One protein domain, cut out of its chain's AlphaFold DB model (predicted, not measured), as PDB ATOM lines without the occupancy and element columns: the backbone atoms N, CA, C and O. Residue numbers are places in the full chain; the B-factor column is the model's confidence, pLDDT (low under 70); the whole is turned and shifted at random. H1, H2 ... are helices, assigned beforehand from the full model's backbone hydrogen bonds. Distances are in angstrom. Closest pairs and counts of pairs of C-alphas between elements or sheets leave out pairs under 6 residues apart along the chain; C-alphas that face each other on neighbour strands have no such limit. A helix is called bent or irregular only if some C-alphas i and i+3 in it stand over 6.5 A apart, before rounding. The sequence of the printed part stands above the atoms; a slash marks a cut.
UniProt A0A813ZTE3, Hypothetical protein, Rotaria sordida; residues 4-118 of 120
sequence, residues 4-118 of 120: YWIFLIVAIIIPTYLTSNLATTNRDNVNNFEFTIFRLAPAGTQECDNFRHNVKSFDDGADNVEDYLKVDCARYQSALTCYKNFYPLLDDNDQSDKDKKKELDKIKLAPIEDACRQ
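This is residues 4 to 118 of the 120 residues of the protein "Hypothetical protein" of Rotaria sordida (UniProt A0A813ZTE3). Residues 23 to 38 of the long helix H1 pack beside H3, while residues 4 to 18 stick out as an arm; short H2 folds back on H3, and H5 crosses both H1 and H3. The printed part has 115 residues, of which 90 lie in the five named helices, H1 to H5 in order along the chain, with no named strand; its class is all helix, and it is loose, with a radius of gyration of the C-alphas of 17.6 A and spans of 66 by 29 by 20 A.

H1, residues 4 to 40, 54.3 A, begins at C-alpha 4 (-28.691, 52.383, -9.940). H2 is residues 46 to 54. H3, residues 65 to 89, 36.6 A, kinks 27 degrees near residue 83 and is only just irregular, C-alphas 85 and 88 being 6.54 A apart. H4 is residues 95 to 104. H5, residues 110 to 118, is irregular, with C-alphas 115 and 118 standing 7.1 A apart, and it ends at C-alpha 118 (2.120, 42.085, -20.909).

H3, the hub, touches H1 at a shallow tilt of 31 degrees, the C-alphas of Glu 34 and Ala 79 closest at 5.6 A. H2 and H3 form a hairpin. H4 is close to H1 but not clearly touching. Every O i to N i+4 pair is within hydrogen-bond range in H2 and H4.

The printed part has no cut. Residues 4 to 25, 56 to 67 and 118 have pLDDT under 70.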
ATOM      1  N   TYR A   4     -30.027  51.800  -9.782       57.84
ATOM      2  CA  TYR A   4     -28.691  52.383  -9.940       57.84
ATOM      3  C   TYR A   4     -27.638  51.838  -8.960       57.84
ATOM      4  O   TYR A   4     -26.501  51.613  -9.363       57.84
ATOM      5  N   TRP A   5     -27.996  51.576  -7.699       55.44
ATOM      6  CA  TRP A   5     -27.049  51.038  -6.714       55.44
ATOM      7  C   TRP A   5     -26.704  49.574  -6.987       55.44
ATOM      8  O   TRP A   5     -25.570  49.171  -6.766       55.44
ATOM      9  N   ILE A   6     -27.644  48.794  -7.532       61.41
ATOM     10  CA  ILE A   6     -27.400  47.397  -7.916       61.41
ATOM     11  C   ILE A   6     -26.437  47.349  -9.106       61.41
ATOM     12  O   ILE A   6     -25.470  46.595  -9.067       61.41
ATOM     13  N   PHE A   7     -26.633  48.196 -10.123       57.91
ATOM     14  CA  PHE A   7     -25.701  48.282 -11.253       57.91
ATOM     15  C   PHE A   7     -24.302  48.734 -10.832       57.91
ATOM     16  O   PHE A   7     -23.323  48.204 -11.342       57.91
ATOM     17  N   LEU A   8     -24.193  49.662  -9.881       57.88
ATOM     18  CA  LEU A   8     -22.908  50.177  -9.404       57.88
ATOM     19  C   LEU A   8     -22.157  49.141  -8.546       57.88
ATOM     20  O   LEU A   8     -20.953  48.967  -8.695       57.88
ATOM     21  N   ILE A   9     -22.879  48.376  -7.723       60.47
ATOM     22  CA  ILE A   9     -22.345  47.225  -6.979       60.47
ATOM     23  C   ILE A   9     -21.872  46.134  -7.951       60.47
ATOM     24  O   ILE A   9     -20.747  45.665  -7.841       60.47
ATOM     25  N   VAL A  10     -22.679  45.762  -8.944       60.41
ATOM     26  CA  VAL A  10     -22.323  44.744  -9.949       60.41
ATOM     27  C   VAL A  10     -21.129  45.196 -10.801       60.41
ATOM     28  O   VAL A  10     -20.207  44.415 -11.019       60.41
ATOM     29  N   ALA A  11     -21.095  46.460 -11.226       61.22
ATOM     30  CA  ALA A  11     -20.029  47.005 -12.066       61.22
ATOM     31  C   ALA A  11     -18.692  47.201 -11.335       61.22
ATOM     32  O   ALA A  11     -17.669  47.281 -12.002       61.22
ATOM     33  N   ILE A  12     -18.674  47.277 -10.000       60.94
ATOM     34  CA  ILE A  12     -17.435  47.445  -9.219       60.94
ATOM     35  C   ILE A  12     -17.006  46.126  -8.567       60.94
ATOM     36  O   ILE A  12     -15.824  45.781  -8.590       60.94
ATOM     37  N   ILE A  13     -17.944  45.351  -8.015       59.06
ATOM     38  CA  ILE A  13     -17.632  44.113  -7.285       59.06
ATOM     39  C   ILE A  13     -17.219  42.996  -8.239       59.06
ATOM     40  O   ILE A  13     -16.266  42.286  -7.950       59.06
ATOM     41  N   ILE A  14     -17.883  42.839  -9.388       57.94
ATOM     42  CA  ILE A  14     -17.545  41.765 -10.333       57.94
ATOM     43  C   ILE A  14     -16.118  41.914 -10.884       57.94
ATOM     44  O   ILE A  14     -15.363  40.946 -10.777       57.94
ATOM     45  N   PRO A  15     -15.692  43.081 -11.413       55.84
ATOM     46  CA  PRO A  15     -14.323  43.220 -11.897       55.84
ATOM     47  C   PRO A  15     -13.288  43.069 -10.783       55.84
ATOM     48  O   PRO A  15     -12.305  42.372 -11.000       55.84
ATOM     49  N   THR A  16     -13.525  43.615  -9.583       55.78
ATOM     50  CA  THR A  16     -12.577  43.474  -8.458       55.78
ATOM     51  C   THR A  16     -12.454  42.029  -7.960       55.78
ATOM     52  O   THR A  16     -11.350  41.577  -7.645       55.78
ATOM     53  N   TYR A  17     -13.548  41.259  -7.942       55.91
ATOM     54  CA  TYR A  17     -13.507  39.828  -7.619       55.91
ATOM     55  C   TYR A  17     -12.800  39.008  -8.702       55.91
ATOM     56  O   TYR A  17     -12.037  38.096  -8.384       55.91
ATOM     57  N   LEU A  18     -13.035  39.309  -9.981       55.38
ATOM     58  CA  LEU A  18     -12.385  38.620 -11.100       55.38
ATOM     59  C   LEU A  18     -10.876  38.883 -11.123       55.38
ATOM     60  O   LEU A  18     -10.104  37.935 -11.249       55.38
ATOM     61  N   THR A  19     -10.446  40.133 -10.933       55.28
ATOM     62  CA  THR A  19      -9.019  40.491 -10.893       55.28
ATOM     63  C   THR A  19      -8.306  39.858  -9.704       55.28
ATOM     64  O   THR A  19      -7.192  39.365  -9.857       55.28
ATOM     65  N   SER A  20      -8.959  39.801  -8.537       55.50
ATOM     66  CA  SER A  20      -8.383  39.181  -7.336       55.50
ATOM     67  C   SER A  20      -8.224  37.666  -7.492       55.50
ATOM     68  O   SER A  20      -7.173  37.124  -7.168       55.50
ATOM     69  N   ASN A  21      -9.228  36.968  -8.041       59.41
ATOM     70  CA  ASN A  21      -9.130  35.521  -8.272       59.41
ATOM     71  C   ASN A  21      -8.078  35.167  -9.331       59.41
ATOM     72  O   ASN A  21      -7.380  34.161  -9.191       59.41
ATOM     73  N   LEU A  22      -7.944  35.994 -10.370       59.56
ATOM     74  CA  LEU A  22      -6.929  35.807 -11.404       59.56
ATOM     75  C   LEU A  22      -5.514  35.992 -10.837       59.56
ATOM     76  O   LEU A  22      -4.646  35.163 -11.097       59.56
ATOM     77  N   ALA A  23      -5.302  37.023 -10.011       60.56
ATOM     78  CA  ALA A  23      -4.025  37.269  -9.343       60.56
ATOM     79  C   ALA A  23      -3.616  36.100  -8.429       60.56
ATOM     80  O   ALA A  23      -2.500  35.600  -8.540       60.56
ATOM     81  N   THR A  24      -4.531  35.597  -7.593       65.25
ATOM     82  CA  THR A  24      -4.255  34.454  -6.704       65.25
ATOM     83  C   THR A  24      -3.961  33.175  -7.490       65.25
ATOM     84  O   THR A  24      -2.992  32.480  -7.201       65.25
ATOM     85  N   THR A  25      -4.743  32.894  -8.539       66.62
ATOM     86  CA  THR A  25      -4.541  31.703  -9.384       66.62
ATOM     87  C   THR A  25      -3.185  31.739 -10.093       66.62
ATOM     88  O   THR A  25      -2.501  30.720 -10.175       66.62
ATOM     89  N   ASN A  26      -2.765  32.906 -10.590       72.06
ATOM     90  CA  ASN A  26      -1.451  33.069 -11.208       72.06
ATOM     91  C   ASN A  26      -0.327  32.872 -10.197       72.06
ATOM     92  O   ASN A  26       0.602  32.117 -10.478       72.06
ATOM     93  N   ARG A  27      -0.443  33.470  -9.010       78.94
ATOM     94  CA  ARG A  27       0.547  33.320  -7.944       78.94
ATOM     95  C   ARG A  27       0.733  31.865  -7.524       78.94
ATOM     96  O   ARG A  27       1.865  31.401  -7.412       78.94
ATOM     97  N   ASP A  28      -0.356  31.119  -7.353       81.00
ATOM     98  CA  ASP A  28      -0.298  29.693  -7.012       81.00
ATOM     99  C   ASP A  28       0.368  28.867  -8.122       81.00
ATOM    100  O   ASP A  28       1.208  28.006  -7.845       81.00
ATOM    101  N   ASN A  29       0.052  29.164  -9.386       84.00
ATOM    102  CA  ASN A  29       0.674  28.506 -10.534       84.00
ATOM    103  C   ASN A  29       2.179  28.814 -10.630       84.00
ATOM    104  O   ASN A  29       2.971  27.897 -10.861       84.00
ATOM    105  N   VAL A  30       2.583  30.071 -10.414       85.88
ATOM    106  CA  VAL A  30       3.993  30.493 -10.378       85.88
ATOM    107  C   VAL A  30       4.729  29.805  -9.238       85.88
ATOM    108  O   VAL A  30       5.759  29.183  -9.483       85.88
ATOM    109  N   ASN A  31       4.179  29.830  -8.022       86.12
ATOM    110  CA  ASN A  31       4.770  29.173  -6.857       86.12
ATOM    111  C   ASN A  31       4.970  27.671  -7.093       86.12
ATOM    112  O   ASN A  31       6.028  27.129  -6.778       86.12
ATOM    113  N   ASN A  32       3.972  26.991  -7.665       88.06
ATOM    114  CA  ASN A  32       4.065  25.563  -7.956       88.06
ATOM    115  C   ASN A  32       5.124  25.259  -9.029       88.06
ATOM    116  O   ASN A  32       5.884  24.294  -8.899       88.06
ATOM    117  N   PHE A  33       5.206  26.087 -10.074       90.06
ATOM    118  CA  PHE A  33       6.235  25.945 -11.100       90.06
ATOM    119  C   PHE A  33       7.630  26.179 -10.524       90.06
ATOM    120  O   PHE A  33       8.490  25.305 -10.624       90.06
ATOM    121  N   GLU A  34       7.826  27.308  -9.849       89.94
ATOM    122  CA  GLU A  34       9.071  27.688  -9.191       89.94
ATOM    123  C   GLU A  34       9.562  26.603  -8.233       89.94
ATOM    124  O   GLU A  34      10.710  26.169  -8.326       89.94
ATOM    125  N   PHE A  35       8.682  26.119  -7.353       89.44
ATOM    126  CA  PHE A  35       9.009  25.064  -6.403       89.44
ATOM    127  C   PHE A  35       9.439  23.778  -7.112       89.44
ATOM    128  O   PHE A  35      10.417  23.139  -6.716       89.44
ATOM    129  N   THR A  36       8.743  23.408  -8.190       90.19
ATOM    130  CA  THR A  36       9.097  22.210  -8.952       90.19
ATOM    131  C   THR A  36      10.461  22.361  -9.617       90.19
ATOM    132  O   THR A  36      11.294  21.459  -9.502       90.19
ATOM    133  N   ILE A  37      10.740  23.510 -10.241       90.88
ATOM    134  CA  ILE A  37      12.053  23.794 -10.830       90.88
ATOM    135  C   ILE A  37      13.138  23.767  -9.752       90.88
ATOM    136  O   ILE A  37      14.155  23.101  -9.917       90.88
ATOM    137  N   PHE A  38      12.903  24.404  -8.607       89.94
ATOM    138  CA  PHE A  38      13.847  24.422  -7.493       89.94
ATOM    139  C   PHE A  38      14.160  23.017  -6.962       89.94
ATOM    140  O   PHE A  38      15.296  22.731  -6.572       89.94
ATOM    141  N   ARG A  39      13.170  22.124  -6.940       90.94
ATOM    142  CA  ARG A  39      13.343  20.745  -6.475       90.94
ATOM    143  C   ARG A  39      14.075  19.869  -7.489       90.94
ATOM    144  O   ARG A  39      14.911  19.068  -7.086       90.94
ATOM    145  N   LEU A  40      13.725  19.979  -8.769       90.25
ATOM    146  CA  LEU A  40      14.148  19.024  -9.798       90.25
ATOM    147  C   LEU A  40      15.393  19.455 -10.574       90.25
ATOM    148  O   LEU A  40      16.111  18.591 -11.077       90.25
ATOM    149  N   ALA A  41      15.644  20.760 -10.695       87.94
ATOM    150  CA  ALA A  41      16.768  21.257 -11.469       87.94
ATOM    151  C   ALA A  41      18.105  20.859 -10.818       87.94
ATOM    152  O   ALA A  41      18.283  21.068  -9.609       87.94
ATOM    153  N   PRO A  42      19.061  20.320 -11.594       84.06
ATOM    154  CA  PRO A  42      20.382  19.981 -11.085       84.06
ATOM    155  C   PRO A  42      21.120  21.237 -10.603       84.06
ATOM    156  O   PRO A  42      20.910  22.337 -11.114       84.06
ATOM    157  N   ALA A  43      21.979  21.070  -9.599       79.44
ATOM    158  CA  ALA A  43      22.904  22.119  -9.179       79.44
ATOM    159  C   ALA A  43      24.087  22.207 -10.156       79.44
ATOM    160  O   ALA A  43      24.482  21.192 -10.735       79.44
ATOM    161  N   GLY A  44      24.675  23.397 -10.298       77.25
ATOM    162  CA  GLY A  44      25.891  23.596 -11.093       77.25
ATOM    163  C   GLY A  44      25.659  24.003 -12.548       77.25
ATOM    164  O   GLY A  44      26.629  24.116 -13.298       77.25
ATOM    165  N   THR A  45      24.411  24.248 -12.960       84.44
ATOM    166  CA  THR A  45      24.140  25.044 -14.165       84.44
ATOM    167  C   THR A  45      23.976  26.505 -13.761       84.44
ATOM    168  O   THR A  45      23.249  26.825 -12.815       84.44
ATOM    169  N   GLN A  46      24.650  27.406 -14.479       87.31
ATOM    170  CA  GLN A  46      24.700  28.829 -14.139       87.31
ATOM    171  C   GLN A  46      23.295  29.440 -14.025       87.31
ATOM    172  O   GLN A  46      23.019  30.222 -13.118       87.31
ATOM    173  N   GLU A  47      22.380  29.061 -14.913       88.06
ATOM    174  CA  GLU A  47      21.014  29.577 -14.955       88.06
ATOM    175  C   GLU A  47      20.175  29.109 -13.766       88.06
ATOM    176  O   GLU A  47      19.393  29.889 -13.218       88.06
ATOM    177  N   CYS A  48      20.338  27.856 -13.337       88.12
ATOM    178  CA  CYS A  48      19.604  27.326 -12.194       88.12
ATOM    179  C   CYS A  48      20.190  27.801 -10.866       88.12
ATOM    180  O   CYS A  48      19.431  28.057  -9.931       88.12
ATOM    181  N   ASP A  49      21.503  28.002 -10.790       89.12
ATOM    182  CA  ASP A  49      22.150  28.597  -9.621       89.12
ATOM    183  C   ASP A  49      21.731  30.070  -9.454       89.12
ATOM    184  O   ASP A  49      21.341  30.479  -8.358       89.12
ATOM    185  N   ASN A  50      21.693  30.839 -10.550       87.38
ATOM    186  CA  ASN A  50      21.163  32.207 -10.561       87.38
ATOM    187  C   ASN A  50      19.696  32.248 -10.123       87.38
ATOM    188  O   ASN A  50      19.323  33.056  -9.275       87.38
ATOM    189  N   PHE A  51      18.863  31.353 -10.658       88.44
ATOM    190  CA  PHE A  51      17.472  31.221 -10.236       88.44
ATOM    191  C   PHE A  51      17.362  30.967  -8.724       88.44
ATOM    192  O   PHE A  51      16.679  31.719  -8.033       88.44
ATOM    193  N   ARG A  52      18.088  29.980  -8.182       86.06
ATOM    194  CA  ARG A  52      18.086  29.664  -6.740       86.06
ATOM    195  C   ARG A  52      18.528  30.847  -5.876       86.06
ATOM    196  O   ARG A  52      18.025  30.997  -4.763       86.06
ATOM    197  N   HIS A  53      19.461  31.664  -6.365       84.00
ATOM    198  CA  HIS A  53      19.914  32.867  -5.673       84.00
ATOM    199  C   HIS A  53      18.839  33.964  -5.664       84.00
ATOM    200  O   HIS A  53      18.591  34.580  -4.628       84.00
ATOM    201  N   ASN A  54      18.156  34.150  -6.794       78.62
ATOM    202  CA  ASN A  54      17.187  35.227  -6.988       78.62
ATOM    203  C   ASN A  54      15.811  34.942  -6.374       78.62
ATOM    204  O   ASN A  54      15.078  35.885  -6.098       78.62
ATOM    205  N   VAL A  55      15.457  33.681  -6.092       73.12
ATOM    206  CA  VAL A  55      14.180  33.328  -5.429       73.12
ATOM    207  C   VAL A  55      13.931  34.168  -4.167       73.12
ATOM    208  O   VAL A  55      12.800  34.560  -3.909       73.12
ATOM    209  N   LYS A  56      14.984  34.511  -3.413       64.75
ATOM    210  CA  LYS A  56      14.872  35.323  -2.190       64.75
ATOM    211  C   LYS A  56      14.807  36.833  -2.426       64.75
ATOM    212  O   LYS A  56      14.337  37.539  -1.548       64.75
ATOM    213  N   SER A  57      15.289  37.341  -3.562       65.56
ATOM    214  CA  SER A  57      15.358  38.788  -3.819       65.56
ATOM    215  C   SER A  57      14.044  39.384  -4.321       65.56
ATOM    216  O   SER A  57      13.914  40.601  -4.392       65.56
ATOM    217  N   PHE A  58      13.087  38.543  -4.714       62.41
ATOM    218  CA  PHE A  58      11.822  38.987  -5.296       62.41
ATOM    219  C   PHE A  58      10.765  39.396  -4.254       62.41
ATOM    220  O   PHE A  58       9.836  40.116  -4.611       62.41
ATOM    221  N   ASP A  59      10.914  38.996  -2.985       58.94
ATOM    222  CA  ASP A  59       9.932  39.289  -1.924       58.94
ATOM    223  C   ASP A  59      10.080  40.699  -1.305       58.94
ATOM    224  O   ASP A  59       9.141  41.192  -0.682       58.94
ATOM    225  N   ASP A  60      11.207  41.389  -1.514       56.78
ATOM    226  CA  ASP A  60      11.560  42.630  -0.795       56.78
ATOM    227  C   ASP A  60      10.982  43.939  -1.398       56.78
ATOM    228  O   ASP A  60      11.471  45.025  -1.083       56.78
ATOM    229  N   GLY A  61       9.951  43.902  -2.258       55.25
ATOM    230  CA  GLY A  61       9.539  45.118  -2.990       55.25
ATOM    231  C   GLY A  61       8.108  45.241  -3.521       55.25
ATOM    232  O   GLY A  61       7.890  46.075  -4.396       55.25
ATOM    233  N   ALA A  62       7.137  44.451  -3.053       57.38
ATOM    234  CA  ALA A  62       5.757  44.531  -3.553       57.38
ATOM    235  C   ALA A  62       4.810  45.283  -2.596       57.38
ATOM    236  O   ALA A  62       4.306  44.711  -1.627       57.38
ATOM    237  N   ASP A  63       4.498  46.542  -2.921       59.28
ATOM    238  CA  ASP A  63       3.604  47.393  -2.118       59.28
ATOM    239  C   ASP A  63       2.143  47.401  -2.619       59.28
ATOM    240  O   ASP A  63       1.238  47.855  -1.914       59.28
ATOM    241  N   ASN A  64       1.863  46.886  -3.825       58.41
ATOM    242  CA  ASN A  64       0.508  46.811  -4.391       58.41
ATOM    243  C   ASN A  64       0.292  45.578  -5.304       58.41
ATOM    244  O   ASN A  64       1.235  44.894  -5.687       58.41
ATOM    245  N   VAL A  65      -0.971  45.283  -5.659       58.44
ATOM    246  CA  VAL A  65      -1.385  44.111  -6.477       58.44
ATOM    247  C   VAL A  65      -0.706  44.063  -7.853       58.44
ATOM    248  O   VAL A  65      -0.407  42.978  -8.347       58.44
ATOM    249  N   GLU A  66      -0.451  45.216  -8.470       58.38
ATOM    250  CA  GLU A  66       0.225  45.289  -9.768       58.38
ATOM    251  C   GLU A  66       1.715  44.932  -9.644       58.38
ATOM    252  O   GLU A  66       2.269  44.260 -10.516       58.38
ATOM    253  N   ASP A  67       2.339  45.298  -8.524       69.38
ATOM    254  CA  ASP A  67       3.708  44.913  -8.192       69.38
ATOM    255  C   ASP A  67       3.805  43.414  -7.886       69.38
ATOM    256  O   ASP A  67       4.761  42.775  -8.317       69.38
ATOM    257  N   TYR A  68       2.783  42.813  -7.263       71.94
ATOM    258  CA  TYR A  68       2.739  41.358  -7.057       71.94
ATOM    259  C   TYR A  68       2.726  40.580  -8.377       71.94
ATOM    260  O   TYR A  68       3.460  39.603  -8.500       71.94
ATOM    261  N   LEU A  69       1.961  41.017  -9.386       76.88
ATOM    262  CA  LEU A  69       1.944  40.324 -10.680       76.88
ATOM    263  C   LEU A  69       3.276  40.484 -11.432       76.88
ATOM    264  O   LEU A  69       3.755  39.524 -12.032       76.88
ATOM    265  N   LYS A  70       3.914  41.660 -11.358       78.88
ATOM    266  CA  LYS A  70       5.264  41.874 -11.915       78.88
ATOM    267  C   LYS A  70       6.300  40.984 -11.233       78.88
ATOM    268  O   LYS A  70       7.116  40.368 -11.918       78.88
ATOM    269  N   VAL A  71       6.244  40.887  -9.906       81.06
ATOM    270  CA  VAL A  71       7.105  40.010  -9.106       81.06
ATOM    271  C   VAL A  71       6.886  38.542  -9.477       81.06
ATOM    272  O   VAL A  71       7.853  37.845  -9.784       81.06
ATOM    273  N   ASP A  72       5.636  38.080  -9.539       83.12
ATOM    274  CA  ASP A  72       5.303  36.706  -9.926       83.12
ATOM    275  C   ASP A  72       5.776  36.391 -11.357       83.12
ATOM    276  O   ASP A  72       6.326  35.319 -11.615       83.12
ATOM    277  N   CYS A  73       5.662  37.343 -12.284       85.31
ATOM    278  CA  CYS A  73       6.174  37.178 -13.641       85.31
ATOM    279  C   CYS A  73       7.706  37.169 -13.717       85.31
ATOM    280  O   CYS A  73       8.269  36.382 -14.478       85.31
ATOM    281  N   ALA A  74       8.399  37.975 -12.912       85.31
ATOM    282  CA  ALA A  74       9.858  37.946 -12.832       85.31
ATOM    283  C   ALA A  74      10.366  36.611 -12.257       85.31
ATOM    284  O   ALA A  74      11.281  35.995 -12.816       85.31
ATOM    285  N   ARG A  75       9.715  36.116 -11.197       86.44
ATOM    286  CA  ARG A  75       9.961  34.790 -10.610       86.44
ATOM    287  C   ARG A  75       9.741  33.679 -11.633       86.44
ATOM    288  O   ARG A  75      10.621  32.839 -11.835       86.44
ATOM    289  N   TYR A  76       8.618  33.733 -12.350       89.06
ATOM    290  CA  TYR A  76       8.314  32.816 -13.444       89.06
ATOM    291  C   TYR A  76       9.392  32.828 -14.533       89.06
ATOM    292  O   TYR A  76       9.879  31.765 -14.905       89.06
ATOM    293  N   GLN A  77       9.812  34.000 -15.019       88.69
ATOM    294  CA  GLN A  77      10.849  34.119 -16.054       88.69
ATOM    295  C   GLN A  77      12.197  33.554 -15.592       88.69
ATOM    296  O   GLN A  77      12.881  32.859 -16.351       88.69
ATOM    297  N   SER A  78      12.571  33.797 -14.334       89.19
ATOM    298  CA  SER A  78      13.791  33.230 -13.762       89.19
ATOM    299  C   SER A  78      13.719  31.699 -13.694       89.19
ATOM    300  O   SER A  78      14.666  31.025 -14.106       89.19
ATOM    301  N   ALA A  79      12.595  31.140 -13.233       90.00
ATOM    302  CA  ALA A  79      12.370  29.695 -13.204       90.00
ATOM    303  C   ALA A  79      12.338  29.095 -14.621       90.00
ATOM    304  O   ALA A  79      12.931  28.045 -14.871       90.00
ATOM    305  N   LEU A  80      11.704  29.787 -15.572       91.38
ATOM    306  CA  LEU A  80      11.592  29.378 -16.970       91.38
ATOM    307  C   LEU A  80      12.959  29.329 -17.655       91.38
ATOM    308  O   LEU A  80      13.219  28.429 -18.452       91.38
ATOM    309  N   THR A  81      13.841  30.275 -17.335       91.25
ATOM    310  CA  THR A  81      15.212  30.303 -17.858       91.25
ATOM    311  C   THR A  81      15.990  29.073 -17.404       91.25
ATOM    312  O   THR A  81      16.590  28.393 -18.233       91.25
ATOM    313  N   CYS A  82      15.920  28.721 -16.117       91.50
ATOM    314  CA  CYS A  82      16.490  27.466 -15.628       91.50
ATOM    315  C   CYS A  82      15.844  26.258 -16.336       91.50
ATOM    316  O   CYS A  82      16.559  25.423 -16.892       91.50
ATOM    317  N   TYR A  83      14.509  26.208 -16.417       92.00
ATOM    318  CA  TYR A  83      13.758  25.139 -17.088       92.00
ATOM    319  C   TYR A  83      14.199  24.871 -18.524       92.00
ATOM    320  O   TYR A  83      14.509  23.730 -18.866       92.00
ATOM    321  N   LYS A  84      14.296  25.913 -19.351       91.06
ATOM    322  CA  LYS A  84      14.703  25.790 -20.756       91.06
ATOM    323  C   LYS A  84      16.119  25.239 -20.924       91.06
ATOM    324  O   LYS A  84      16.397  24.636 -21.954       91.06
ATOM    325  N   ASN A  85      16.987  25.428 -19.932       90.19
ATOM    326  CA  ASN A  85      18.361  24.940 -19.975       90.19
ATOM    327  C   ASN A  85      18.500  23.521 -19.422       90.19
ATOM    328  O   ASN A  85      19.269  22.743 -19.977       90.19
ATOM    329  N   PHE A  86      17.758  23.146 -18.373       89.94
ATOM    330  CA  PHE A  86      17.893  21.806 -17.793       89.94
ATOM    331  C   PHE A  86      16.982  20.758 -18.442       89.94
ATOM    332  O   PHE A  86      17.383  19.603 -18.546       89.94
ATOM    333  N   TYR A  87      15.764  21.113 -18.867       90.62
ATOM    334  CA  TYR A  87      14.798  20.136 -19.389       90.62
ATOM    335  C   TYR A  87      15.323  19.358 -20.611       90.62
ATOM    336  O   TYR A  87      15.160  18.137 -20.633       90.62
ATOM    337  N   PRO A  88      16.014  19.990 -21.586       90.81
ATOM    338  CA  PRO A  88      16.594  19.273 -22.722       90.81
ATOM    339  C   PRO A  88      17.744  18.326 -22.352       90.81
ATOM    340  O   PRO A  88      18.107  17.482 -23.165       90.81
ATOM    341  N   LEU A  89      18.333  18.476 -21.161       89.81
ATOM    342  CA  LEU A  89      19.451  17.652 -20.688       89.81
ATOM    343  C   LEU A  89      18.993  16.354 -20.011       89.81
ATOM    344  O   LEU A  89      19.829  15.506 -19.715       89.81
ATOM    345  N   LEU A  90      17.694  16.205 -19.746       89.75
ATOM    346  CA  LEU A  90      17.127  15.017 -19.111       89.75
ATOM    347  C   LEU A  90      17.148  13.822 -20.082       89.75
ATOM    348  O   LEU A  90      16.590  13.906 -21.183       89.75
ATOM    349  N   ASP A  91      17.736  12.705 -19.654       91.12
ATOM    350  CA  ASP A  91      17.909  11.502 -20.479       91.12
ATOM    351  C   ASP A  91      16.622  10.658 -20.546       91.12
ATOM    352  O   ASP A  91      16.060  10.247 -19.534       91.12
ATOM    353  N   ASP A  92      16.164  10.344 -21.763       89.62
ATOM    354  CA  ASP A  92      15.011   9.464 -22.015       89.62
ATOM    355  C   ASP A  92      15.306   7.975 -21.789       89.62
ATOM    356  O   ASP A  92      14.422   7.132 -21.956       89.62
ATOM    357  N   ASN A  93      16.527   7.612 -21.413       92.94
ATOM    358  CA  ASN A  93      16.881   6.254 -21.017       92.94
ATOM    359  C   ASN A  93      16.976   6.094 -19.498       92.94
ATOM    360  O   ASN A  93      16.776   4.983 -19.004       92.94
ATOM    361  N   ASP A  94      17.185   7.184 -18.760       95.00
ATOM    362  CA  ASP A  94      17.241   7.169 -17.304       95.00
ATOM    363  C   ASP A  94      15.831   7.243 -16.691       95.00
ATOM    364  O   ASP A  94      14.993   8.069 -17.057       95.00
ATOM    365  N   GLN A  95      15.532   6.341 -15.753       93.50
ATOM    366  CA  GLN A  95      14.199   6.278 -15.146       93.50
ATOM    367  C   GLN A  95      13.920   7.481 -14.233       93.50
ATOM    368  O   GLN A  95      12.779   7.938 -14.178       93.50
ATOM    369  N   SER A  96      14.937   8.017 -13.549       92.56
ATOM    370  CA  SER A  96      14.766   9.197 -12.698       92.56
ATOM    371  C   SER A  96      14.433  10.425 -13.540       92.56
ATOM    372  O   SER A  96      13.522  11.179 -13.198       92.56
ATOM    373  N   ASP A  97      15.115  10.603 -14.668       92.31
ATOM    374  CA  ASP A  97      14.876  11.725 -15.572       92.31
ATOM    375  C   ASP A  97      13.515  11.637 -16.277       92.31
ATOM    376  O   ASP A  97      12.833  12.658 -16.413       92.31
ATOM    377  N   LYS A  98      13.038  10.432 -16.613       93.06
ATOM    378  CA  LYS A  98      11.645  10.220 -17.057       93.06
ATOM    379  C   LYS A  98      10.625  10.673 -16.024       93.06
ATOM    380  O   LYS A  98       9.637  11.323 -16.375       93.06
ATOM    381  N   ASP A  99      10.846  10.327 -14.759       92.12
ATOM    382  CA  ASP A  99       9.939  10.704 -13.680       92.12
ATOM    383  C   ASP A  99       9.913  12.230 -13.503       92.12
ATOM    384  O   ASP A  99       8.830  12.812 -13.384       92.12
ATOM    385  N   LYS A 100      11.072  12.899 -13.610       91.50
ATOM    386  CA  LYS A 100      11.166  14.370 -13.619       91.50
ATOM    387  C   LYS A 100      10.410  14.990 -14.796       91.50
ATOM    388  O   LYS A 100       9.619  15.906 -14.575       91.50
ATOM    389  N   LYS A 101      10.601  14.491 -16.027       91.12
ATOM    390  CA  LYS A 101       9.865  14.968 -17.218       91.12
ATOM    391  C   LYS A 101       8.358  14.867 -17.002       91.12
ATOM    392  O   LYS A 101       7.647  15.854 -17.141       91.12
ATOM    393  N   LYS A 102       7.882  13.710 -16.535       91.38
ATOM    394  CA  LYS A 102       6.460  13.476 -16.255       91.38
ATOM    395  C   LYS A 102       5.888  14.425 -15.202       91.38
ATOM    396  O   LYS A 102       4.703  14.743 -15.257       91.38
ATOM    397  N   GLU A 103       6.666  14.820 -14.201       90.62
ATOM    398  CA  GLU A 103       6.231  15.828 -13.233       90.62
ATOM    399  C   GLU A 103       6.171  17.228 -13.842       90.62
ATOM    400  O   GLU A 103       5.182  17.928 -13.635       90.62
ATOM    401  N   LEU A 104       7.183  17.608 -14.623       88.69
ATOM    402  CA  LEU A 104       7.252  18.913 -15.281       88.69
ATOM    403  C   LEU A 104       6.130  19.093 -16.307       88.69
ATOM    404  O   LEU A 104       5.487  20.138 -16.326       88.69
ATOM    405  N   ASP A 105       5.812  18.051 -17.070       88.00
ATOM    406  CA  ASP A 105       4.754  18.075 -18.086       88.00
ATOM    407  C   ASP A 105       3.340  18.205 -17.482       88.00
ATOM    408  O   ASP A 105       2.387  18.567 -18.176       88.00
ATOM    409  N   LYS A 106       3.164  17.932 -16.179       87.69
ATOM    410  CA  LYS A 106       1.887  18.181 -15.481       87.69
ATOM    411  C   LYS A 106       1.652  19.663 -15.210       87.69
ATOM    412  O   LYS A 106       0.515  20.050 -14.924       87.69
ATOM    413  N   ILE A 107       2.700  20.482 -15.248       84.06
ATOM    414  CA  ILE A 107       2.602  21.905 -14.954       84.06
ATOM    415  C   ILE A 107       2.057  22.617 -16.187       84.06
ATOM    416  O   ILE A 107       2.658  22.625 -17.257       84.06
ATOM    417  N   LYS A 108       0.895  23.249 -16.035       79.50
ATOM    418  CA  LYS A 108       0.291  24.053 -17.096       79.50
ATOM    419  C   LYS A 108       0.934  25.438 -17.103       79.50
ATOM    420  O   LYS A 108       0.588  26.265 -16.268       79.50
ATOM    421  N   LEU A 109       1.841  25.686 -18.048       78.88
ATOM    422  CA  LEU A 109       2.530  26.980 -18.182       78.88
ATOM    423  C   LEU A 109       1.679  28.053 -18.875       78.88
ATOM    424  O   LEU A 109       1.800  29.222 -18.533       78.88
ATOM    425  N   ALA A 110       0.775  27.662 -19.781       78.12
ATOM    426  CA  ALA A 110      -0.017  28.599 -20.589       78.12
ATOM    427  C   ALA A 110      -0.779  29.678 -19.780       78.12
ATOM    428  O   ALA A 110      -0.710  30.844 -20.158       78.12
ATOM    429  N   PRO A 111      -1.440  29.364 -18.643       73.56
ATOM    430  CA  PRO A 111      -2.089  30.390 -17.822       73.56
ATOM    431  C   PRO A 111      -1.116  31.447 -17.281       73.56
ATOM    432  O   PRO A 111      -1.473  32.617 -17.187       73.56
ATOM    433  N   ILE A 112       0.115  31.040 -16.948       77.69
ATOM    434  CA  ILE A 112       1.161  31.938 -16.450       77.69
ATOM    435  C   ILE A 112       1.726  32.774 -17.603       77.69
ATOM    436  O   ILE A 112       1.873  33.985 -17.474       77.69
ATOM    437  N   GLU A 113       2.001  32.146 -18.749       82.38
ATOM    438  CA  GLU A 113       2.513  32.825 -19.945       82.38
ATOM    439  C   GLU A 113       1.562  33.916 -20.435       82.38
ATOM    440  O   GLU A 113       2.001  35.024 -20.741       82.38
ATOM    441  N   ASP A 114       0.260  33.634 -20.474       80.25
ATOM    442  CA  ASP A 114      -0.743  34.605 -20.906       80.25
ATOM    443  C   ASP A 114      -0.873  35.774 -19.923       80.25
ATOM    444  O   ASP A 114      -0.998  36.923 -20.356       80.25
ATOM    445  N   ALA A 115      -0.773  35.509 -18.617       75.25
ATOM    446  CA  ALA A 115      -0.764  36.546 -17.590       75.25
ATOM    447  C   ALA A 115       0.497  37.422 -17.646       75.25
ATOM    448  O   ALA A 115       0.422  38.635 -17.456       75.25
ATOM    449  N   CYS A 116       1.648  36.819 -17.942       80.81
ATOM    450  CA  CYS A 116       2.933  37.507 -17.964       80.81
ATOM    451  C   CYS A 116       3.280  38.152 -19.305       80.81
ATOM    452  O   CYS A 116       4.193  38.969 -19.352       80.81
ATOM    453  N   ARG A 117       2.540  37.860 -20.381       80.06
ATOM    454  CA  ARG A 117       2.800  38.381 -21.734       80.06
ATOM    455  C   ARG A 117       2.874  39.910 -21.812       80.06
ATOM    456  O   ARG A 117       3.542  40.436 -22.690       80.06
ATOM    457  N   GLN A 118       2.174  40.618 -20.928       69.38
ATOM    458  CA  GLN A 118       2.120  42.085 -20.909       69.38
ATOM    459  C   GLN A 118       3.274  42.736 -20.128       69.38
ATOM    460  O   GLN A 118       3.401  43.957 -20.142       69.38
TER     461      GLN A 118